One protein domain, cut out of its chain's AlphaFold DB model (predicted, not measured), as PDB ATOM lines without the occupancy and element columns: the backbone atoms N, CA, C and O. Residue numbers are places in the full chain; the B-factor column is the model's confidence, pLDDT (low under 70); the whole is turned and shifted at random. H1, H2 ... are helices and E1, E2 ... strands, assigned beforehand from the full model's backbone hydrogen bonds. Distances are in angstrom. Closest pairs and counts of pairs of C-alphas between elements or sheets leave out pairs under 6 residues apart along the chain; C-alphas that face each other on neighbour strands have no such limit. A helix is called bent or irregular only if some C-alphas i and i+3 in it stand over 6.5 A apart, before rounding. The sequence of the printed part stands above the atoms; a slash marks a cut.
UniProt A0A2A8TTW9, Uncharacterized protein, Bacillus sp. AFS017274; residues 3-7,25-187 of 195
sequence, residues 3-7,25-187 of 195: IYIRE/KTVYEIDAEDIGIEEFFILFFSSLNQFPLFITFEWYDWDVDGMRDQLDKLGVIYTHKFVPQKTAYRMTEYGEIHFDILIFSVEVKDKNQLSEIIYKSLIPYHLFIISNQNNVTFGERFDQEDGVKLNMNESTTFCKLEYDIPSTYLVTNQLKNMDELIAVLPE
ATOM      1  N   ILE A   3       7.223  54.480  -6.750       49.62
ATOM      2  CA  ILE A   3       5.771  54.396  -6.526       49.62
ATOM      3  C   ILE A   3       5.485  54.484  -5.038       49.62
ATOM      4  O   ILE A   3       6.194  53.890  -4.226       49.62
ATOM      5  N   TYR A   4       4.408  55.190  -4.723       53.31
ATOM      6  CA  TYR A   4       3.850  55.318  -3.391       53.31
ATOM      7  C   TYR A   4       2.591  54.458  -3.299       53.31
ATOM      8  O   TYR A   4       1.660  54.655  -4.083       53.31
ATOM      9  N   ILE A   5       2.562  53.503  -2.368       53.72
ATOM     10  CA  ILE A   5       1.348  52.732  -2.070       53.72
ATOM     11  C   ILE A   5       0.591  53.512  -0.993       53.72
ATOM     12  O   ILE A   5       1.039  53.573   0.149       53.72
ATOM     13  N   ARG A   6      -0.530  54.146  -1.356       48.53
ATOM     14  CA  ARG A   6      -1.458  54.788  -0.411       48.53
ATOM     15  C   ARG A   6      -2.862  54.261  -0.681       48.53
ATOM     16  O   ARG A   6      -3.471  54.666  -1.660       48.53
ATOM     17  N   GLU A   7      -3.403  53.449   0.223       47.94
ATOM     18  CA  GLU A   7      -4.851  53.405   0.433       47.94
ATOM     19  C   GLU A   7      -5.178  54.458   1.485       47.94
ATOM     20  O   GLU A   7      -5.026  54.249   2.686       47.94
ATOM     21  N   LYS A  25       3.264  51.106 -17.493       53.16
ATOM     22  CA  LYS A  25       1.840  51.465 -17.276       53.16
ATOM     23  C   LYS A  25       0.911  50.274 -17.018       53.16
ATOM     24  O   LYS A  25      -0.296  50.438 -16.999       53.16
ATOM     25  N   THR A  26       1.457  49.072 -16.916       54.84
ATOM     26  CA  THR A  26       0.676  47.850 -16.848       54.84
ATOM     27  C   THR A  26       0.566  47.414 -15.402       54.84
ATOM     28  O   THR A  26       1.536  46.927 -14.820       54.84
ATOM     29  N   VAL A  27      -0.626  47.613 -14.847       59.56
ATOM     30  CA  VAL A  27      -1.061  46.996 -13.599       59.56
ATOM     31  C   VAL A  27      -1.783  45.708 -13.963       59.56
ATOM     32  O   VAL A  27      -2.579  45.664 -14.903       59.56
ATOM     33  N   TYR A  28      -1.452  44.642 -13.252       60.72
ATOM     34  CA  TYR A  28      -2.167  43.382 -13.366       60.72
ATOM     35  C   TYR A  28      -3.013  43.201 -12.121       60.72
ATOM     36  O   TYR A  28      -2.478  43.198 -11.012       60.72
ATOM     37  N   GLU A  29      -4.310  43.058 -12.327       63.88
ATOM     38  CA  GLU A  29      -5.265  42.711 -11.295       63.88
ATOM     39  C   GLU A  29      -5.368  41.187 -11.233       63.88
ATOM     40  O   GLU A  29      -5.495  40.509 -12.257       63.88
ATOM     41  N   ILE A  30      -5.240  40.628 -10.038       62.59
ATOM     42  CA  ILE A  30      -5.376  39.194  -9.814       62.59
ATOM     43  C   ILE A  30      -6.607  38.997  -8.940       62.59
ATOM     44  O   ILE A  30      -6.631  39.436  -7.793       62.59
ATOM     45  N   ASP A  31      -7.605  38.334  -9.511       61.22
ATOM     46  CA  ASP A  31      -8.843  37.949  -8.851       61.22
ATOM     47  C   ASP A  31      -8.718  36.491  -8.380       61.22
ATOM     48  O   ASP A  31      -8.368  35.580  -9.149       61.22
ATOM     49  N   ALA A  32      -8.935  36.297  -7.083       58.53
ATOM     50  CA  ALA A  32      -8.791  35.033  -6.383       58.53
ATOM     51  C   ALA A  32     -10.032  34.774  -5.517       58.53
ATOM     52  O   ALA A  32      -9.976  34.872  -4.289       58.53
ATOM     53  N   GLU A  33     -11.156  34.438  -6.156       54.00
ATOM     54  CA  GLU A  33     -12.357  33.974  -5.454       54.00
ATOM     55  C   GLU A  33     -12.056  32.686  -4.655       54.00
ATOM     56  O   GLU A  33     -11.529  31.712  -5.194       54.00
ATOM     57  N   ASP A  34     -12.383  32.707  -3.357       53.62
ATOM     58  CA  ASP A  34     -12.411  31.583  -2.409       53.62
ATOM     59  C   ASP A  34     -11.314  30.494  -2.568       53.62
ATOM     60  O   ASP A  34     -11.475  29.475  -3.240       53.62
ATOM     61  N   ILE A  35     -10.257  30.639  -1.749       55.41
ATOM     62  CA  ILE A  35      -9.252  29.628  -1.345       55.41
ATOM     63  C   ILE A  35      -8.040  29.485  -2.283       55.41
ATOM     64  O   ILE A  35      -8.113  28.926  -3.379       55.41
ATOM     65  N   GLY A  36      -6.856  29.827  -1.751       68.44
ATOM     66  CA  GLY A  36      -5.550  29.418  -2.288       68.44
ATOM     67  C   GLY A  36      -4.522  30.534  -2.476       68.44
ATOM     68  O   GLY A  36      -3.597  30.348  -3.258       68.44
ATOM     69  N   ILE A  37      -4.660  31.681  -1.812       71.62
ATOM     70  CA  ILE A  37      -3.752  32.827  -1.973       71.62
ATOM     71  C   ILE A  37      -2.328  32.532  -1.461       71.62
ATOM     72  O   ILE A  37      -1.343  32.880  -2.111       71.62
ATOM     73  N   GLU A  38      -2.191  31.805  -0.352       79.25
ATOM     74  CA  GLU A  38      -0.898  31.329   0.138       79.25
ATOM     75  C   GLU A  38      -0.268  30.370  -0.872       79.25
ATOM     76  O   GLU A  38       0.900  30.510  -1.234       79.25
ATOM     77  N   GLU A  39      -1.061  29.411  -1.363       77.31
ATOM     78  CA  GLU A  39      -0.632  28.452  -2.383       77.31
ATOM     79  C   GLU A  39      -0.203  29.174  -3.658       77.31
ATOM     80  O   GLU A  39       0.821  28.820  -4.234       77.31
ATOM     81  N   PHE A  40      -0.935  30.211  -4.066       75.88
ATOM     82  CA  PHE A  40      -0.588  31.061  -5.191       75.88
ATOM     83  C   PHE A  40       0.788  31.686  -4.993       75.88
ATOM     84  O   PHE A  40       1.659  31.460  -5.826       75.88
ATOM     85  N   PHE A  41       1.023  32.406  -3.893       77.69
ATOM     86  CA  PHE A  41       2.318  33.046  -3.661       77.69
ATOM     87  C   PHE A  41       3.451  32.021  -3.599       77.69
ATOM     88  O   PHE A  41       4.500  32.209  -4.219       77.69
ATOM     89  N   ILE A  42       3.236  30.902  -2.909       81.56
ATOM     90  CA  ILE A  42       4.234  29.838  -2.805       81.56
ATOM     91  C   ILE A  42       4.550  29.265  -4.187       81.56
ATOM     92  O   ILE A  42       5.726  29.180  -4.546       81.56
ATOM     93  N   LEU A  43       3.536  28.888  -4.971       77.38
ATOM     94  CA  LEU A  43       3.707  28.299  -6.300       77.38
ATOM     95  C   LEU A  43       4.334  29.293  -7.273       77.38
ATOM     96  O   LEU A  43       5.297  28.945  -7.956       77.38
ATOM     97  N   PHE A  44       3.838  30.528  -7.290       75.88
ATOM     98  CA  PHE A  44       4.334  31.632  -8.105       75.88
ATOM     99  C   PHE A  44       5.837  31.819  -7.899       75.88
ATOM    100  O   PHE A  44       6.640  31.658  -8.821       75.88
ATOM    101  N   PHE A  45       6.242  32.110  -6.662       78.62
ATOM    102  CA  PHE A  45       7.615  32.510  -6.372       78.62
ATOM    103  C   PHE A  45       8.574  31.320  -6.363       78.62
ATOM    104  O   PHE A  45       9.738  31.460  -6.749       78.62
ATOM    105  N   SER A  46       8.086  30.123  -6.020       79.31
ATOM    106  CA  SER A  46       8.866  28.891  -6.180       79.31
ATOM    107  C   SER A  46       9.117  28.551  -7.649       79.31
ATOM    108  O   SER A  46      10.191  28.046  -7.967       79.31
ATOM    109  N   SER A  47       8.164  28.837  -8.544       74.56
ATOM    110  CA  SER A  47       8.306  28.577  -9.985       74.56
ATOM    111  C   SER A  47       9.267  29.555 -10.650       74.56
ATOM    112  O   SER A  47      10.060  29.154 -11.500       74.56
ATOM    113  N   LEU A  48       9.261  30.821 -10.218       73.38
ATOM    114  CA  LEU A  48      10.242  31.804 -10.676       73.38
ATOM    115  C   LEU A  48      11.664  31.466 -10.210       73.38
ATOM    116  O   LEU A  48      12.618  31.759 -10.927       73.38
ATOM    117  N   ASN A  49      11.807  30.823  -9.042       75.06
ATOM    118  CA  ASN A  49      13.075  30.332  -8.489       75.06
ATOM    119  C   ASN A  49      14.190  31.402  -8.442       75.06
ATOM    120  O   ASN A  49      15.341  31.164  -8.808       75.06
ATOM    121  N   GLN A  50      13.834  32.608  -7.998       78.12
ATOM    122  CA  GLN A  50      14.713  33.783  -7.957       78.12
ATOM    123  C   GLN A  50      14.974  34.241  -6.519       78.12
ATOM    124  O   GLN A  50      14.633  35.356  -6.134       78.12
ATOM    125  N   PHE A  51      15.577  33.364  -5.720       85.12
ATOM    126  CA  PHE A  51      16.007  33.694  -4.362       85.12
ATOM    127  C   PHE A  51      17.319  34.511  -4.359       85.12
ATOM    128  O   PHE A  51      18.149  34.328  -5.255       85.12
ATOM    129  N   PRO A  52      17.554  35.370  -3.347       89.81
ATOM    130  CA  PRO A  52      16.680  35.631  -2.202       89.81
ATOM    131  C   PRO A  52      15.448  36.475  -2.563       89.81
ATOM    132  O   PRO A  52      15.485  37.279  -3.494       89.81
ATOM    133  N   LEU A  53      14.370  36.298  -1.799       88.00
ATOM    134  CA  LEU A  53      13.194  37.167  -1.825       88.00
ATOM    135  C   LEU A  53      13.123  37.963  -0.521       88.00
ATOM    136  O   LEU A  53      13.438  37.459   0.549       88.00
ATOM    137  N   PHE A  54      12.676  39.202  -0.617       88.38
ATOM    138  CA  PHE A  54      12.361  40.112   0.464       88.38
ATOM    139  C   PHE A  54      10.842  40.191   0.576       88.38
ATOM    140  O   PHE A  54      10.173  40.691  -0.329       88.38
ATOM    141  N   ILE A  55      10.314  39.680   1.682       88.31
ATOM    142  CA  ILE A  55       8.890  39.684   2.004       88.31
ATOM    143  C   ILE A  55       8.667  40.765   3.052       88.31
ATOM    144  O   ILE A  55       9.236  40.701   4.138       88.31
ATOM    145  N   THR A  56       7.868  41.770   2.722       86.69
ATOM    146  CA  THR A  56       7.508  42.861   3.624       86.69
ATOM    147  C   THR A  56       6.039  42.769   3.977       86.69
ATOM    148  O   THR A  56       5.216  42.731   3.071       86.69
ATOM    149  N   PHE A  57       5.706  42.757   5.263       84.50
ATOM    150  CA  PHE A  57       4.328  42.602   5.708       84.50
ATOM    151  C   PHE A  57       4.036  43.332   7.016       84.50
ATOM    152  O   PHE A  57       4.920  43.521   7.855       84.50
ATOM    153  N   GLU A  58       2.779  43.724   7.183       82.38
ATOM    154  CA  GLU A  58       2.255  44.229   8.451       82.38
ATOM    155  C   GLU A  58       2.026  43.102   9.463       82.38
ATOM    156  O   GLU A  58       1.687  41.973   9.108       82.38
ATOM    157  N   TRP A  59       2.213  43.416  10.743       83.38
ATOM    158  CA  TRP A  59       2.041  42.492  11.855       83.38
ATOM    159  C   TRP A  59       1.379  43.161  13.059       83.38
ATOM    160  O   TRP A  59       1.305  44.385  13.170       83.38
ATOM    161  N   TYR A  60       0.931  42.335  13.998       76.62
ATOM    162  CA  TYR A  60       0.378  42.782  15.266       76.62
ATOM    163  C   TYR A  60       1.474  43.353  16.172       76.62
ATOM    164  O   TYR A  60       2.397  42.643  16.576       76.62
ATOM    165  N   ASP A  61       1.349  44.630  16.533       75.69
ATOM    166  CA  ASP A  61       2.277  45.338  17.422       75.69
ATOM    167  C   ASP A  61       2.459  44.635  18.782       75.69
ATOM    168  O   ASP A  61       3.577  44.529  19.290       75.69
ATOM    169  N   TRP A  62       1.377  44.080  19.328       77.44
ATOM    170  CA  TRP A  62       1.353  43.341  20.590       77.44
ATOM    171  C   TRP A  62       2.002  41.947  20.527       77.44
ATOM    172  O   TRP A  62       2.276  41.381  21.585       77.44
ATOM    173  N   ASP A  63       2.281  41.404  19.335       82.31
ATOM    174  CA  ASP A  63       2.941  40.098  19.132       82.31
ATOM    175  C   ASP A  63       4.315  40.223  18.449       82.31
ATOM    176  O   ASP A  63       4.779  39.327  17.739       82.31
ATOM    177  N   VAL A  64       4.998  41.354  18.651       88.25
ATOM    178  CA  VAL A  64       6.336  41.577  18.081       88.25
ATOM    179  C   VAL A  64       7.333  40.490  18.494       88.25
ATOM    180  O   VAL A  64       8.087  39.990  17.659       88.25
ATOM    181  N   ASP A  65       7.339  40.102  19.770       90.81
ATOM    182  CA  ASP A  65       8.302  39.133  20.296       90.81
ATOM    183  C   ASP A  65       7.970  37.701  19.860       90.81
ATOM    184  O   ASP A  65       8.885  36.919  19.599       90.81
ATOM    185  N   GLY A  66       6.682  37.371  19.709       90.31
ATOM    186  CA  GLY A  66       6.247  36.084  19.171       90.31
ATOM    187  C   GLY A  66       6.679  35.896  17.718       90.31
ATOM    188  O   GLY A  66       7.220  34.845  17.371       90.31
ATOM    189  N   MET A  67       6.527  36.930  16.885       89.50
ATOM    190  CA  MET A  67       7.010  36.894  15.501       89.50
ATOM    191  C   MET A  67       8.540  36.829  15.428       89.50
ATOM    192  O   MET A  67       9.077  36.011  14.686       89.50
ATOM    193  N   ARG A  68       9.271  37.611  16.234       92.88
ATOM    194  CA  ARG A  68      10.745  37.536  16.285       92.88
ATOM    195  C   ARG A  68      11.249  36.133  16.611       92.88
ATOM    196  O   ARG A  68      12.093  35.621  15.887       92.88
ATOM    197  N   ASP A  69      10.697  35.490  17.641       93.69
ATOM    198  CA  ASP A  69      11.068  34.118  18.017       93.69
ATOM    199  C   ASP A  69      10.818  33.121  16.869       93.69
ATOM    200  O   ASP A  69      11.625  32.221  16.627       93.69
ATOM    201  N   GLN A  70       9.731  33.291  16.111       89.38
ATOM    202  CA  GLN A  70       9.461  32.469  14.927       89.38
ATOM    203  C   GLN A  70      10.494  32.697  13.817       89.38
ATOM    204  O   GLN A  70      11.043  31.731  13.285       89.38
ATOM    205  N   LEU A  71      10.792  33.955  13.489       92.56
ATOM    206  CA  LEU A  71      11.771  34.308  12.457       92.56
ATOM    207  C   LEU A  71      13.187  33.846  12.840       92.56
ATOM    208  O   LEU A  71      13.902  33.280  12.009       92.56
ATOM    209  N   ASP A  72      13.567  33.993  14.109       93.62
ATOM    210  CA  ASP A  72      14.844  33.516  14.640       93.62
ATOM    211  C   ASP A  72      14.971  31.988  14.498       93.62
ATOM    212  O   ASP A  72      16.010  31.486  14.062       93.62
ATOM    213  N   LYS A  73      13.901  31.230  14.788       92.31
ATOM    214  CA  LYS A  73      13.858  29.764  14.600       92.31
ATOM    215  C   LYS A  73      13.979  29.339  13.139       92.31
ATOM    216  O   LYS A  73      14.559  28.289  12.863       92.31
ATOM    217  N   LEU A  74      13.447  30.136  12.212       90.44
ATOM    218  CA  LEU A  74      13.575  29.907  10.769       90.44
ATOM    219  C   LEU A  74      14.967  30.278  10.226       90.44
ATOM    220  O   LEU A  74      15.293  29.938   9.085       90.44
ATOM    221  N   GLY A  75      15.796  30.960  11.028       91.88
ATOM    222  CA  GLY A  75      17.138  31.389  10.636       91.88
ATOM    223  C   GLY A  75      17.134  32.402   9.488       91.88
ATOM    224  O   GLY A  75      18.075  32.437   8.690       91.88
ATOM    225  N   VAL A  76      16.063  33.189   9.369       93.00
ATOM    226  CA  VAL A  76      15.918  34.228   8.342       93.00
ATOM    227  C   VAL A  76      16.503  35.552   8.828       93.00
ATOM    228  O   VAL A  76      16.541  35.836  10.024       93.00
ATOM    229  N   ILE A  77      16.972  36.381   7.895       93.94
ATOM    230  CA  ILE A  77      17.405  37.746   8.212       93.94
ATOM    231  C   ILE A  77      16.169  38.633   8.130       93.94
ATOM    232  O   ILE A  77      15.464  38.596   7.124       93.94
ATOM    233  N   TYR A  78      15.904  39.436   9.157       93.50
ATOM    234  CA  TYR A  78      14.765  40.342   9.141       93.50
ATOM    235  C   TYR A  78      15.065  41.683   9.804       93.50
ATOM    236  O   TYR A  78      15.951  41.821  10.649       93.50
ATOM    237  N   THR A  79      14.279  42.678   9.421       92.38
ATOM    238  CA  THR A  79      14.157  43.963  10.103       92.38
ATOM    239  C   THR A  79      12.695  44.192  10.464       92.38
ATOM    240  O   THR A  79      11.797  43.559   9.909       92.38
ATOM    241  N   HIS A  80      12.450  45.080  11.421       90.31
ATOM    242  CA  HIS A  80      11.101  45.544  11.716       90.31
ATOM    243  C   HIS A  80      11.114  47.031  12.060       90.31
ATOM    244  O   HIS A  80      12.134  47.571  12.501       90.31
ATOM    245  N   LYS A  81       9.978  47.692  11.857       87.06
ATOM    246  CA  LYS A  81       9.776  49.111  12.148       87.06
ATOM    247  C   LYS A  81       8.368  49.312  12.697       87.06
ATOM    248  O   LYS A  81       7.414  48.799  12.124       87.06
ATOM    249  N   PHE A  82       8.253  50.085  13.772       84.25
ATOM    250  CA  PHE A  82       6.976  50.654  14.195       84.25
ATOM    251  C   PHE A  82       6.762  51.962  13.435       84.25
ATOM    252  O   PHE A  82       7.635  52.837  13.441       84.25
ATOM    253  N   VAL A  83       5.641  52.066  12.731       76.62
ATOM    254  CA  VAL A  83       5.272  53.233  11.930       76.62
ATOM    255  C   VAL A  83       4.080  53.929  12.589       76.62
ATOM    256  O   VAL A  83       2.981  53.363  12.601       76.62
ATOM    257  N   PRO A  84       4.266  55.151  13.116       73.00
ATOM    258  CA  PRO A  84       3.202  55.863  13.806       73.00
ATOM    259  C   PRO A  84       1.996  56.174  12.927       73.00
ATOM    260  O   PRO A  84       2.155  56.589  11.774       73.00
ATOM    261  N   GLN A  85       0.800  56.050  13.509       68.56
ATOM    262  CA  GLN A  85      -0.471  56.432  12.889       68.56
ATOM    263  C   GLN A  85      -1.090  57.627  13.604       68.56
ATOM    264  O   GLN A  85      -1.058  57.719  14.830       68.56
ATOM    265  N   LYS A  86      -1.719  58.536  12.849       62.66
ATOM    266  CA  LYS A  86      -2.586  59.566  13.444       62.66
ATOM    267  C   LYS A  86      -4.051  59.161  13.489       62.66
ATOM    268  O   LYS A  86      -4.782  59.647  14.341       62.66
ATOM    269  N   THR A  87      -4.483  58.329  12.553       60.25
ATOM    270  CA  THR A  87      -5.898  57.999  12.339       60.25
ATOM    271  C   THR A  87      -6.293  56.646  12.917       60.25
ATOM    272  O   THR A  87      -7.474  56.414  13.154       60.25
ATOM    273  N   ALA A  88      -5.322  55.766  13.160       62.47
ATOM    274  CA  ALA A  88      -5.561  54.440  13.704       62.47
ATOM    275  C   ALA A  88      -5.526  54.501  15.236       62.47
ATOM    276  O   ALA A  88      -4.486  54.763  15.847       62.47
ATOM    277  N   TYR A  89      -6.689  54.319  15.859       61.34
ATOM    278  CA  TYR A  89      -6.830  54.323  17.307       61.34
ATOM    279  C   TYR A  89      -7.862  53.306  17.778       61.34
ATOM    280  O   TYR A  89      -8.808  52.955  17.070       61.34
ATOM    281  N   ARG A  90      -7.693  52.839  19.012       63.56
ATOM    282  CA  ARG A  90      -8.684  52.045  19.727       63.56
ATOM    283  C   ARG A  90      -9.321  52.901  20.810       63.56
ATOM    284  O   ARG A  90      -8.630  53.499  21.631       63.56
ATOM    285  N   MET A  91     -10.649  52.899  20.852       68.19
ATOM    286  CA  MET A  91     -11.385  53.455  21.982       68.19
ATOM    287  C   MET A  91     -11.351  52.475  23.153       68.19
ATOM    288  O   MET A  91     -11.762  51.320  23.027       68.19
ATOM    289  N   THR A  92     -10.868  52.945  24.297       76.69
ATOM    290  CA  THR A  92     -10.885  52.219  25.571       76.69
ATOM    291  C   THR A  92     -11.713  52.977  26.601       76.69
ATOM    292  O   THR A  92     -12.087  54.131  26.392       76.69
ATOM    293  N   GLU A  93     -11.976  52.355  27.750       76.00
ATOM    294  CA  GLU A  93     -12.639  53.014  28.884       76.00
ATOM    295  C   GLU A  93     -11.847  54.213  29.449       76.00
ATOM    296  O   GLU A  93     -12.421  55.063  30.126       76.00
ATOM    297  N   TYR A  94     -10.552  54.318  29.122       80.19
ATOM    298  CA  TYR A  94      -9.657  55.403  29.536       80.19
ATOM    299  C   TYR A  94      -9.405  56.453  28.442       80.19
ATOM    300  O   TYR A  94      -8.660  57.404  28.675       80.19
ATOM    301  N   GLY A  95     -10.028  56.309  27.266       77.44
ATOM    302  CA  GLY A  95      -9.887  57.226  26.135       77.44
ATOM    303  C   GLY A  95      -9.323  56.576  24.870       77.44
ATOM    304  O   GLY A  95      -9.305  55.349  24.725       77.44
ATOM    305  N   GLU A  96      -8.905  57.434  23.942       76.19
ATOM    306  CA  GLU A  96      -8.324  57.080  22.648       76.19
ATOM    307  C   GLU A  96      -6.865  56.630  22.804       76.19
ATOM    308  O   GLU A  96      -6.049  57.340  23.394       76.19
ATOM    309  N   ILE A  97      -6.537  55.451  22.275       70.31
ATOM    310  CA  ILE A  97      -5.166  54.936  22.207       70.31
ATOM    311  C   ILE A  97      -4.793  54.777  20.740       70.31
ATOM    312  O   ILE A  97      -5.322  53.895  20.065       70.31
ATOM    313  N   HIS A  98      -3.880  55.617  20.257       69.06
ATOM    314  CA  HIS A  98      -3.277  55.439  18.939       69.06
ATOM    315  C   HIS A  98      -2.376  54.207  18.941       69.06
ATOM    316  O   HIS A  98      -1.637  53.991  19.906       69.06
ATOM    317  N   PHE A  99      -2.440  53.418  17.873       71.81
ATOM    318  CA  PHE A  99      -1.554  52.275  17.683       71.81
ATOM    319  C   PHE A  99      -0.633  52.510  16.489       71.81
ATOM    320  O   PHE A  99      -1.046  53.034  15.452       71.81
ATOM    321  N   ASP A 100       0.630  52.132  16.663       76.12
ATOM    322  CA  ASP A 100       1.613  52.122  15.589       76.12
ATOM    323  C   ASP A 100       1.423  50.847  14.761       76.12
ATOM    324  O   ASP A 100       1.073  49.790  15.285       76.12
ATOM    325  N   ILE A 101       1.694  50.926  13.461       78.19
ATOM    326  CA  ILE A 101       1.711  49.748  12.594       78.19
ATOM    327  C   ILE A 101       3.095  49.109  12.691       78.19
ATOM    328  O   ILE A 101       4.105  49.764  12.426       78.19
ATOM    329  N   LEU A 102       3.154  47.833  13.065       84.44
ATOM    330  CA  LEU A 102       4.390  47.061  13.049       84.44
ATOM    331  C   LEU A 102       4.581  46.443  11.667       84.44
ATOM    332  O   LEU A 102       3.731  45.703  11.191       84.44
ATOM    333  N   ILE A 103       5.720  46.716  11.040       86.19
ATOM    334  CA  ILE A 103       6.074  46.155   9.738       86.19
ATOM    335  C   ILE A 103       7.330  45.314   9.889       86.19
ATOM    336  O   ILE A 103       8.306  45.780  10.479       86.19
ATOM    337  N   PHE A 104       7.321  44.111   9.323       89.81
ATOM    338  CA  PHE A 104       8.500  43.271   9.147       89.81
ATOM    339  C   PHE A 104       8.942  43.270   7.686       89.81
ATOM    340  O   PHE A 104       8.117  43.269   6.778       89.81
ATOM    341  N   SER A 105      10.253  43.199   7.468       90.88
ATOM    342  CA  SER A 105      10.854  42.866   6.176       90.88
ATOM    343  C   SER A 105      11.801  41.689   6.377       90.88
ATOM    344  O   SER A 105      12.734  41.775   7.174       90.88
ATOM    345  N   VAL A 106      11.561  40.590   5.669       93.19
ATOM    346  CA  VAL A 106      12.227  39.296   5.856       93.19
ATOM    347  C   VAL A 106      12.907  38.867   4.560       93.19
ATOM    348  O   VAL A 106      12.277  38.850   3.508       93.19
ATOM    349  N   GLU A 107      14.179  38.487   4.628       94.19
ATOM    350  CA  GLU A 107      14.914  37.859   3.528       94.19
ATOM    351  C   GLU A 107      14.766  36.330   3.603       94.19
ATOM    352  O   GLU A 107      15.305  35.685   4.507       94.19
ATOM    353  N   VAL A 108      14.067  35.744   2.631       92.88
ATOM    354  CA  VAL A 108      13.941  34.294   2.440       92.88
ATOM    355  C   VAL A 108      14.866  33.822   1.322       92.88
ATOM    356  O   VAL A 108      14.980  34.454   0.272       92.88
ATOM    357  N   LYS A 109      15.548  32.697   1.533       92.50
ATOM    358  CA  LYS A 109      16.606  32.191   0.639       92.50
ATOM    359  C   LYS A 109      16.216  30.935  -0.124       92.50
ATOM    360  O   LYS A 109      16.927  30.540  -1.044       92.50
ATOM    361  N   ASP A 110      15.102  30.322   0.248       92.00
ATOM    362  CA  ASP A 110      14.573  29.143  -0.416       92.00
ATOM    363  C   ASP A 110      13.053  29.033  -0.258       92.00
ATOM    364  O   ASP A 110      12.405  29.773   0.489       92.00
ATOM    365  N   LYS A 111      12.488  28.072  -0.991       90.38
ATOM    366  CA  LYS A 111      11.052  27.804  -1.026       90.38
ATOM    367  C   LYS A 111      10.465  27.383   0.322       90.38
ATOM    368  O   LYS A 111       9.298  27.655   0.560       90.38
ATOM    369  N   ASN A 112      11.236  26.731   1.195       90.94
ATOM    370  CA  ASN A 112      10.719  26.288   2.489       90.94
ATOM    371  C   ASN A 112      10.550  27.501   3.405       90.94
ATOM    372  O   ASN A 112       9.500  27.664   4.015       90.94
ATOM    373  N   GLN A 113      11.551  28.389   3.437       92.50
ATOM    374  CA  GLN A 113      11.451  29.660   4.155       92.50
ATOM    375  C   GLN A 113      10.316  30.527   3.599       92.50
ATOM    376  O   GLN A 113       9.535  31.071   4.370       92.50
ATOM    377  N   LEU A 114      10.178  30.610   2.273       91.06
ATOM    378  CA  LEU A 114       9.067  31.304   1.620       91.06
ATOM    379  C   LEU A 114       7.702  30.784   2.094       91.06
ATOM    380  O   LEU A 114       6.856  31.583   2.489       91.06
ATOM    381  N   SER A 115       7.492  29.463   2.072       90.19
ATOM    382  CA  SER A 115       6.233  28.851   2.507       90.19
ATOM    383  C   SER A 115       5.921  29.134   3.970       90.19
ATOM    384  O   SER A 115       4.803  29.539   4.276       90.19
ATOM    385  N   GLU A 116       6.895  28.958   4.863       90.81
ATOM    386  CA  GLU A 116       6.712  29.226   6.293       90.81
ATOM    387  C   GLU A 116       6.339  30.686   6.550       90.81
ATOM    388  O   GLU A 116       5.402  30.952   7.298       90.81
ATOM    389  N   ILE A 117       7.019  31.633   5.893       90.06
ATOM    390  CA  ILE A 117       6.691  33.051   6.038       90.06
ATOM    391  C   ILE A 117       5.281  33.327   5.520       90.06
ATOM    392  O   ILE A 117       4.473  33.839   6.282       90.06
ATOM    393  N   ILE A 118       4.939  32.922   4.291       87.25
ATOM    394  CA  ILE A 118       3.608  33.177   3.715       87.25
ATOM    395  C   ILE A 118       2.488  32.642   4.616       87.25
ATOM    396  O   ILE A 118       1.577  33.391   4.952       87.25
ATOM    397  N   TYR A 119       2.563  31.386   5.066       85.88
ATOM    398  CA  TYR A 119       1.508  30.803   5.906       85.88
ATOM    399  C   TYR A 119       1.342  31.492   7.263       85.88
ATOM    400  O   TYR A 119       0.302  31.348   7.904       85.88
ATOM    401  N   LYS A 120       2.380  32.178   7.747       81.75
ATOM    402  CA  LYS A 120       2.360  32.850   9.048       81.75
ATOM    403  C   LYS A 120       2.026  34.321   8.944       81.75
ATOM    404  O   LYS A 120       1.400  34.840   9.860       81.75
ATOM    405  N   SER A 121       2.462  34.976   7.877       78.25
ATOM    406  CA  SER A 121       2.455  36.427   7.769       78.25
ATOM    407  C   SER A 121       1.488  36.991   6.747       78.25
ATOM    408  O   SER A 121       1.312  38.208   6.703       78.25
ATOM    409  N   LEU A 122       0.824  36.142   5.963       73.00
ATOM    410  CA  LEU A 122      -0.266  36.580   5.110       73.00
ATOM    411  C   LEU A 122      -1.504  36.876   5.970       73.00
ATOM    412  O   LEU A 122      -2.426  36.074   6.090       73.00
ATOM    413  N   ILE A 123      -1.489  38.036   6.626       64.50
ATOM    414  CA  ILE A 123      -2.670  38.600   7.271       64.50
ATOM    415  C   ILE A 123      -3.517  39.227   6.156       64.50
ATOM    416  O   ILE A 123      -2.988  40.069   5.429       64.50
ATOM    417  N   PRO A 124      -4.812  38.891   6.032       52.69
ATOM    418  CA  PRO A 124      -5.635  39.296   4.891       52.69
ATOM    419  C   PRO A 124      -5.857  40.804   4.712       52.69
ATOM    420  O   PRO A 124      -6.589  41.168   3.806       52.69
ATOM    421  N   TYR A 125      -5.321  41.668   5.582       52.41
ATOM    422  CA  TYR A 125      -5.981  42.937   5.879       52.41
ATOM    423  C   TYR A 125      -5.139  44.218   5.794       52.41
ATOM    424  O   TYR A 125      -5.643  45.271   6.177       52.41
ATOM    425  N   HIS A 126      -3.875  44.179   5.363       63.66
ATOM    426  CA  HIS A 126      -2.963  45.274   5.725       63.66
ATOM    427  C   HIS A 126      -1.892  45.638   4.677       63.66
ATOM    428  O   HIS A 126      -2.051  46.597   3.929       63.66
ATOM    429  N   LEU A 127      -0.806  44.876   4.578       71.81
ATOM    430  CA  LEU A 127       0.244  45.089   3.580       71.81
ATOM    431  C   LEU A 127       1.039  43.799   3.462       71.81
ATOM    432  O   LEU A 127       1.453  43.245   4.480       71.81
ATOM    433  N   PHE A 128       1.284  43.339   2.239       76.69
ATOM    434  CA  PHE A 128       2.101  42.156   1.996       76.69
ATOM    435  C   PHE A 128       2.750  42.231   0.615       76.69
ATOM    436  O   PHE A 128       2.069  42.095  -0.389       76.69
ATOM    437  N   ILE A 129       4.063  42.446   0.566       78.25
ATOM    438  CA  ILE A 129       4.857  42.674  -0.647       78.25
ATOM    439  C   ILE A 129       5.948  41.603  -0.743       78.25
ATOM    440  O   ILE A 129       6.648  41.363   0.238       78.25
ATOM    441  N   ILE A 130       6.169  41.023  -1.929       80.94
ATOM    442  CA  ILE A 130       7.285  40.098  -2.196       80.94
ATOM    443  C   ILE A 130       8.124  40.600  -3.377       80.94
ATOM    444  O   ILE A 130       7.650  40.651  -4.507       80.94
ATOM    445  N   SER A 131       9.409  40.864  -3.139       78.25
ATOM    446  CA  SER A 131      10.376  41.336  -4.143       78.25
ATOM    447  C   SER A 131      11.661  40.500  -4.111       78.25
ATOM    448  O   SER A 131      11.971  39.916  -3.091       78.25
ATOM    449  N   ASN A 132      12.469  40.440  -5.172       77.25
ATOM    450  CA  ASN A 132      13.848  39.895  -5.110       77.25
ATOM    451  C   ASN A 132      14.915  40.962  -4.844       77.25
ATOM    452  O   ASN A 132      16.116  40.703  -4.925       77.25
ATOM    453  N   GLN A 133      14.484  42.189  -4.575       75.44
ATOM    454  CA  GLN A 133      15.352  43.310  -4.270       75.44
ATOM    455  C   GLN A 133      14.862  43.966  -2.988       75.44
ATOM    456  O   GLN A 133      13.663  44.084  -2.756       75.44
ATOM    457  N   ASN A 134      15.792  44.449  -2.170       75.81
ATOM    458  CA  ASN A 134      15.442  45.310  -1.053       75.81
ATOM    459  C   ASN A 134      15.133  46.718  -1.586       75.81
ATOM    460  O   ASN A 134      16.010  47.578  -1.655       75.81
ATOM    461  N   ASN A 135      13.908  46.906  -2.072       73.75
ATOM    462  CA  ASN A 135      13.471  48.126  -2.746       73.75
ATOM    463  C   ASN A 135      12.294  48.821  -2.055       73.75
ATOM    464  O   ASN A 135      11.823  49.839  -2.565       73.75
ATOM    465  N   VAL A 136      11.848  48.296  -0.914       76.19
ATOM    466  CA  VAL A 136      10.818  48.917  -0.081       76.19
ATOM    467  C   VAL A 136      11.483  49.880   0.896       76.19
ATOM    468  O   VAL A 136      12.448  49.536   1.577       76.19
ATOM    469  N   THR A 137      10.959  51.095   0.982       76.00
ATOM    470  CA  THR A 137      11.331  52.065   2.013       76.00
ATOM    471  C   THR A 137      10.080  52.606   2.684       76.00
ATOM    472  O   THR A 137       9.018  52.670   2.071       76.00
ATOM    473  N   PHE A 138      10.210  52.999   3.949       73.56
ATOM    474  CA  PHE A 138       9.094  53.499   4.746       73.56
ATOM    475  C   PHE A 138       9.336  54.949   5.127       73.56
ATOM    476  O   PHE A 138      10.380  55.250   5.720       73.56
ATOM    477  N   GLY A 139       8.356  55.808   4.854       69.44
ATOM    478  CA  GLY A 139       8.338  57.193   5.311       69.44
ATOM    479  C   GLY A 139       8.243  57.317   6.831       69.44
ATOM    480  O   GLY A 139       8.330  56.337   7.584       69.44
ATOM    481  N   GLU A 140       8.088  58.549   7.307       71.31
ATOM    482  CA  GLU A 140       7.936  58.819   8.742       71.31
ATOM    483  C   GLU A 140       6.559  58.402   9.276       71.31
ATOM    484  O   GLU A 140       6.432  58.102  10.463       71.31
ATOM    485  N   ARG A 141       5.539  58.359   8.408       67.56
ATOM    486  CA  ARG A 141       4.160  57.987   8.745       67.56
ATOM    487  C   ARG A 141       3.520  57.171   7.640       67.56
ATOM    488  O   ARG A 141       3.700  57.491   6.475       67.56
ATOM    489  N   PHE A 142       2.734  56.168   8.010       66.12
ATOM    490  CA  PHE A 142       2.087  55.279   7.043       66.12
ATOM    491  C   PHE A 142       0.874  55.923   6.363       66.12
ATOM    492  O   PHE A 142       0.613  55.670   5.195       66.12
ATOM    493  N   ASP A 143       0.154  56.790   7.079       60.56
ATOM    494  CA  ASP A 143      -1.065  57.452   6.606       60.56
ATOM    495  C   ASP A 143      -0.803  58.648   5.670       60.56
ATOM    496  O   ASP A 143      -1.742  59.343   5.269       60.56
ATOM    497  N   GLN A 144       0.459  58.908   5.318       62.03
ATOM    498  CA  GLN A 144       0.889  60.014   4.463       62.03
ATOM    499  C   GLN A 144       1.370  59.522   3.094       62.03
ATOM    500  O   GLN A 144       1.612  58.337   2.882       62.03
ATOM    501  N   GLU A 145       1.496  60.450   2.144       56.75
ATOM    502  CA  GLU A 145       1.874  60.152   0.755       56.75
ATOM    503  C   GLU A 145       3.207  59.423   0.622       56.75
ATOM    504  O   GLU A 145       3.411  58.760  -0.380       56.75
ATOM    505  N   ASP A 146       4.092  59.496   1.615       56.59
ATOM    506  CA  ASP A 146       5.406  58.861   1.644       56.59
ATOM    507  C   ASP A 146       5.481  57.573   2.484       56.59
ATOM    508  O   ASP A 146       6.582  57.063   2.695       56.59
ATOM    509  N   GLY A 147       4.345  57.030   2.942       66.06
ATOM    510  CA  GLY A 147       4.293  55.937   3.921       66.06
ATOM    511  C   GLY A 147       5.014  54.657   3.513       66.06
ATOM    512  O   GLY A 147       5.861  54.170   4.268       66.06
ATOM    513  N   VAL A 148       4.763  54.161   2.300       71.06
ATOM    514  CA  VAL A 148       5.510  53.052   1.690       71.06
ATOM    515  C   VAL A 148       5.937  53.465   0.289       71.06
ATOM    516  O   VAL A 148       5.094  53.790  -0.550       71.06
ATOM    517  N   LYS A 149       7.246  53.425   0.018       73.44
ATOM    518  CA  LYS A 149       7.800  53.666  -1.318       73.44
ATOM    519  C   LYS A 149       8.474  52.428  -1.871       73.44
ATOM    520  O   LYS A 149       9.253  51.771  -1.179       73.44
ATOM    521  N   LEU A 150       8.251  52.192  -3.153       72.50
ATOM    522  CA  LEU A 150       8.901  51.151  -3.930       72.50
ATOM    523  C   LEU A 150       9.823  51.761  -4.971       72.50
ATOM    524  O   LEU A 150       9.387  52.484  -5.868       72.50
ATOM    525  N   ASN A 151      11.104  51.417  -4.877       69.75
ATOM    526  CA  ASN A 151      12.082  51.755  -5.898       69.75
ATOM    527  C   ASN A 151      11.948  50.775  -7.067       69.75
ATOM    528  O   ASN A 151      12.291  49.598  -6.955       69.75
ATOM    529  N   MET A 152      11.450  51.270  -8.197       67.25
ATOM    530  CA  MET A 152      11.279  50.498  -9.424       67.25
ATOM    531  C   MET A 152      12.371  50.794 -10.446       67.25
ATOM    532  O   MET A 152      12.846  51.929 -10.601       67.25
ATOM    533  N   ASN A 153      12.684  49.762 -11.217       64.69
ATOM    534  CA  ASN A 153      13.492  49.807 -12.427       64.69
ATOM    535  C   ASN A 153      12.680  49.287 -13.629       64.69
ATOM    536  O   ASN A 153      11.542  48.854 -13.482       64.69
ATOM    537  N   GLU A 154      13.278  49.308 -14.818       62.78
ATOM    538  CA  GLU A 154      12.621  48.943 -16.085       62.78
ATOM    539  C   GLU A 154      12.103  47.496 -16.145       62.78
ATOM    540  O   GLU A 154      11.273  47.178 -16.991       62.78
ATOM    541  N   SER A 155      12.570  46.616 -15.255       61.16
ATOM    542  CA  SER A 155      12.110  45.225 -15.149       61.16
ATOM    543  C   SER A 155      11.106  44.988 -14.019       61.16
ATOM    544  O   SER A 155      10.778  43.842 -13.728       61.16
ATOM    545  N   THR A 156      10.664  46.051 -13.343       64.12
ATOM    546  CA  THR A 156       9.736  45.937 -12.217       64.12
ATOM    547  C   THR A 156       8.297  45.828 -12.695       64.12
ATOM    548  O   THR A 156       7.860  46.651 -13.495       64.12
ATOM    549  N   THR A 157       7.551  44.867 -12.154       64.06
ATOM    550  CA  THR A 157       6.134  44.674 -12.464       64.06
ATOM    551  C   THR A 157       5.300  44.898 -11.215       64.06
ATOM    552  O   THR A 157       5.681  44.540 -10.103       64.06
ATOM    553  N   PHE A 158       4.149  45.531 -11.386       62.31
ATOM    554  CA  PHE A 158       3.240  45.806 -10.289       62.31
ATOM    555  C   PHE A 158       1.984  44.953 -10.464       62.31
ATOM    556  O   PHE A 158       1.324  45.032 -11.502       62.31
ATOM    557  N   CYS A 159       1.663  44.140  -9.462       60.81
ATOM    558  CA  CYS A 159       0.418  43.390  -9.406       60.81
ATOM    559  C   CYS A 159      -0.399  43.865  -8.201       60.81
ATOM    560  O   CYS A 159       0.117  44.111  -7.111       60.81
ATOM    561  N   LYS A 160      -1.700  43.988  -8.393       63.16
ATOM    562  CA  LYS A 160      -2.648  44.243  -7.319       63.16
ATOM    563  C   LYS A 160      -3.528  43.010  -7.208       63.16
ATOM    564  O   LYS A 160      -3.993  42.508  -8.226       63.16
ATOM    565  N   LEU A 161      -3.707  42.494  -6.001       60.22
ATOM    566  CA  LEU A 161      -4.665  41.427  -5.761       60.22
ATOM    567  C   LEU A 161      -5.813  42.014  -4.946       60.22
ATOM    568  O   LEU A 161      -5.611  42.526  -3.840       60.22
ATOM    569  N   GLU A 162      -7.008  41.973  -5.519       53.47
ATOM    570  CA  GLU A 162      -8.221  42.340  -4.803       53.47
ATOM    571  C   GLU A 162      -8.694  41.103  -4.044       53.47
ATOM    572  O   GLU A 162      -9.134  40.114  -4.621       53.47
ATOM    573  N   TYR A 163      -8.512  41.129  -2.728       49.44
ATOM    574  CA  TYR A 163      -9.089  40.153  -1.817       49.44
ATOM    575  C   TYR A 163      -9.892  40.932  -0.786       49.44
ATOM    576  O   TYR A 163      -9.431  41.988  -0.349       49.44
ATOM    577  N   ASP A 164     -11.093  40.441  -0.464       44.97
ATOM    578  CA  ASP A 164     -12.088  41.098   0.389       44.97
ATOM    579  C   ASP A 164     -11.444  41.860   1.568       44.97
ATOM    580  O   ASP A 164     -10.956  41.271   2.529       44.97
ATOM    581  N   ILE A 165     -11.449  43.187   1.407       44.59
ATOM    582  CA  ILE A 165     -11.089  44.309   2.288       44.59
ATOM    583  C   ILE A 165     -10.268  43.996   3.558       44.59
ATOM    584  O   ILE A 165     -10.820  43.361   4.463       44.59
ATOM    585  N   PRO A 166      -9.117  44.687   3.785       49.56
ATOM    586  CA  PRO A 166      -8.333  45.501   2.831       49.56
ATOM    587  C   PRO A 166      -7.338  44.722   1.954       49.56
ATOM    588  O   PRO A 166      -6.760  43.721   2.365       49.56
ATOM    589  N   SER A 167      -7.109  45.255   0.754       49.22
ATOM    590  CA  SER A 167      -6.400  44.663  -0.386       49.22
ATOM    591  C   SER A 167      -4.979  44.151  -0.087       49.22
ATOM    592  O   SER A 167      -4.167  44.819   0.555       49.22
ATOM    593  N   THR A 168      -4.619  42.993  -0.653       51.03
ATOM    594  CA  THR A 168      -3.254  42.439  -0.596       51.03
ATOM    595  C   THR A 168      -2.437  42.895  -1.819       51.03
ATOM    596  O   THR A 168      -2.793  42.631  -2.965       51.03
ATOM    597  N   TYR A 169      -1.304  43.570  -1.606       55.25
ATOM    598  CA  TYR A 169      -0.520  44.207  -2.680       55.25
ATOM    599  C   TYR A 169       0.680  43.388  -3.173       55.25
ATOM    600  O   TYR A 169       1.779  43.499  -2.636       55.25
ATOM    601  N   LEU A 170       0.549  42.664  -4.287       57.31
ATOM    602  CA  LEU A 170       1.690  41.966  -4.888       57.31
ATOM    603  C   LEU A 170       2.598  42.894  -5.718       57.31
ATOM    604  O   LEU A 170       2.524  42.954  -6.942       57.31
ATOM    605  N   VAL A 171       3.574  43.544  -5.095       56.09
ATOM    606  CA  VAL A 171       4.611  44.243  -5.877       56.09
ATOM    607  C   VAL A 171       5.808  43.337  -6.091       56.09
ATOM    608  O   VAL A 171       6.565  43.109  -5.153       56.09
ATOM    609  N   THR A 172       6.005  42.864  -7.326       59.75
ATOM    610  CA  THR A 172       7.097  41.945  -7.670       59.75
ATOM    611  C   THR A 172       7.956  42.434  -8.833       59.75
ATOM    612  O   THR A 172       7.517  42.600  -9.969       59.75
ATOM    613  N   ASN A 173       9.261  42.555  -8.605       56.28
ATOM    614  CA  ASN A 173      10.209  42.959  -9.648       56.28
ATOM    615  C   ASN A 173      10.571  41.819 -10.629       56.28
ATOM    616  O   ASN A 173      11.651  41.832 -11.222       56.28
ATOM    617  N   GLN A 174       9.725  40.790 -10.749       57.75
ATOM    618  CA  GLN A 174      10.090  39.514 -11.376       57.75
ATOM    619  C   GLN A 174       9.308  39.152 -12.637       57.75
ATOM    620  O   GLN A 174       9.723  38.240 -13.357       57.75
ATOM    621  N   LEU A 175       8.206  39.832 -12.947       58.16
ATOM    622  CA  LEU A 175       7.364  39.448 -14.082       58.16
ATOM    623  C   LEU A 175       7.913  40.027 -15.384       58.16
ATOM    624  O   LEU A 175       7.378  40.980 -15.940       58.16
ATOM    625  N   LYS A 176       8.988  39.413 -15.887       52.50
ATOM    626  CA  LYS A 176       9.449  39.642 -17.263       52.50
ATOM    627  C   LYS A 176       8.486  39.048 -18.293       52.50
ATOM    628  O   LYS A 176       8.471  39.516 -19.427       52.50
ATOM    629  N   ASN A 177       7.708  38.034 -17.905       61.59
ATOM    630  CA  ASN A 177       6.745  37.372 -18.772       61.59
ATOM    631  C   ASN A 177       5.478  36.989 -17.989       61.59
ATOM    632  O   ASN A 177       5.475  36.029 -17.223       61.59
ATOM    633  N   MET A 178       4.404  37.760 -18.169       62.06
ATOM    634  CA  MET A 178       3.108  37.478 -17.544       62.06
ATOM    635  C   MET A 178       2.437  36.226 -18.129       62.06
ATOM    636  O   MET A 178       1.680  35.554 -17.438       62.06
ATOM    637  N   ASP A 179       2.734  35.866 -19.378       64.06
ATOM    638  CA  ASP A 179       2.131  34.686 -20.004       64.06
ATOM    639  C   ASP A 179       2.664  33.392 -19.372       64.06
ATOM    640  O   ASP A 179       1.916  32.437 -19.167       64.06
ATOM    641  N   GLU A 180       3.948  33.375 -18.990       62.59
ATOM    642  CA  GLU A 180       4.543  32.284 -18.204       62.59
ATOM    643  C   GLU A 180       3.898  32.165 -16.825       62.59
ATOM    644  O   GLU A 180       3.726  31.050 -16.332       62.59
ATOM    645  N   LEU A 181       3.506  33.296 -16.231       62.53
ATOM    646  CA  LEU A 181       2.759  33.291 -14.988       62.53
ATOM    647  C   LEU A 181       1.393  32.634 -15.185       62.53
ATOM    648  O   LEU A 181       1.096  31.654 -14.513       62.53
ATOM    649  N   ILE A 182       0.575  33.161 -16.101       65.25
ATOM    650  CA  ILE A 182      -0.797  32.689 -16.333       65.25
ATOM    651  C   ILE A 182      -0.809  31.179 -16.610       65.25
ATOM    652  O   ILE A 182      -1.692  30.472 -16.134       65.25
ATOM    653  N   ALA A 183       0.203  30.667 -17.318       66.81
ATOM    654  CA  ALA A 183       0.324  29.251 -17.649       66.81
ATOM    655  C   ALA A 183       0.541  28.317 -16.443       66.81
ATOM    656  O   ALA A 183       0.245  27.127 -16.551       66.81
ATOM    657  N   VAL A 184       1.076  28.815 -15.321       61.62
ATOM    658  CA  VAL A 184       1.340  28.004 -14.114       61.62
ATOM    659  C   VAL A 184       0.321  28.227 -13.002       61.62
ATOM    660  O   VAL A 184       0.395  27.562 -11.965       61.62
ATOM    661  N   LEU A 185      -0.629  29.145 -13.194       65.12
ATOM    662  CA  LEU A 185      -1.662  29.403 -12.204       65.12
ATOM    663  C   LEU A 185      -2.745  28.319 -12.221       65.12
ATOM    664  O   LEU A 185      -3.126  27.834 -13.286       65.12
ATOM    665  N   PRO A 186      -3.269  27.935 -11.043       63.47
ATOM    666  CA  PRO A 186      -4.487  27.144 -10.959       63.47
ATOM    667  C   PRO A 186      -5.629  27.789 -11.755       63.47
ATOM    668  O   PRO A 186      -5.810  29.001 -11.680       63.47
ATOM    669  N   GLU A 187      -6.457  26.981 -12.427       64.94
ATOM    670  CA  GLU A 187      -7.597  27.456 -13.243       64.94
ATOM    671  C   GLU A 187      -8.590  28.349 -12.477       64.94
ATOM    672  O   GLU A 187      -9.330  29.116 -13.085       64.94
TER     673      GLU A 187
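This is residues 3 to 7 and 25 to 187 of the 195 residues of an uncharacterized protein of Bacillus sp. AFS017274 (UniProt A0A2A8TTW9). A twisted sheet of four strands, E3, E6, E2 and E7, has H2 and H3 over one face, while H1 packs on H3 and the hairpin E8 and E9 is over part of the other face. E1 and E10 pair beyond the E7 edge; the hairpin E4 and E5 reaches outward as an arm where E5 runs on into E6, and H4 is toward the opposite end. The printed part has 168 residues, with four named helices and ten named strands in the order E1 H1 E2 H2 E3 E4 E5 E6 H3 E7 E8 E9 E10 H4. The class is mixed, the four-stranded sheet is antiparallel, and the whole is compact, with a radius of gyration of the C-alphas of 16.3 A and spans of 55 by 38 by 32 A.

Start at residues 3 to 4, paired antiparallel with residues 149 to 150 of E9, residues 148 to 151. E1, residues 27 to 31, is parallel to E10, residues 157 to 162, with N 160 and O 28 at 2.8 A. H1, residues 37 to 48, touches H3, residues 111 to 121, at a shallow tilt of 26 degrees, opposite ways; the closest C-alphas, of Ser 46 and Lys 111, are 5.7 A apart. Look next at E2, residues 53 to 59, between E6, residues 101 to 108, and E7, residues 128 to 131: N 55 and O 106 are at 2.8 A, N 56 and O 129 at 2.8 A. H2, residues 61 to 74, lies over E6 at a height over the sheet of 9.3 A, on the same face as H3, at 9.5 A, which makes two layers. E3, residues 77 to 83, is an edge strand beside E6, with N 81 and O 103 at 2.9 A. E2, H2, E3 and E6, H3, E7 are split strand-helix-strand units, each with another strand between its two, and right-handed crossovers. E4, residues 89 to 92, and E5, residues 95 to 98, form a hairpin, with N 90 and O 97 at 2.8 A. H4, residues 178 to 184, is close to but not clearly touching H1, with the C-alphas of Phe 44 and Leu 181 closest at 7.3 A. Every O i to N i+4 pair is within hydrogen-bond range in H1 and H3, against 8 of 10 in H2 and 2 of 3 in H4.

Find C-alpha 27, where E1 begins, at (-1.061, 46.996, -13.599). H1 spans 16.5 A, E2 18.4 A, H2 20.2 A, E3 20.0 A, E6 22.2 A, H3 15.0 A and E10 16.4 A from first to last C-alpha. H2 is irregular: C-alphas 62 and 65 are 8.1 A apart. E8, residues 136 to 138, forms a hairpin with E9, with N 137 and O 149 at 2.8 A. H4 ends at C-alpha 184, (1.340, 28.004, -14.114).

The C-alphas farthest apart, of Tyr 94 and Asp 179, are 55.0 A apart. Residues 8 to 24 are not printed, and C-alphas 7 and 25 are 19.0 A apart across the cut. The link from E10 to H4, 15 residues, is long. The mean pLDDT of the printed part is 72.6, and 74 residues are under 70, among them residues 25 to 36 and 151 to 187.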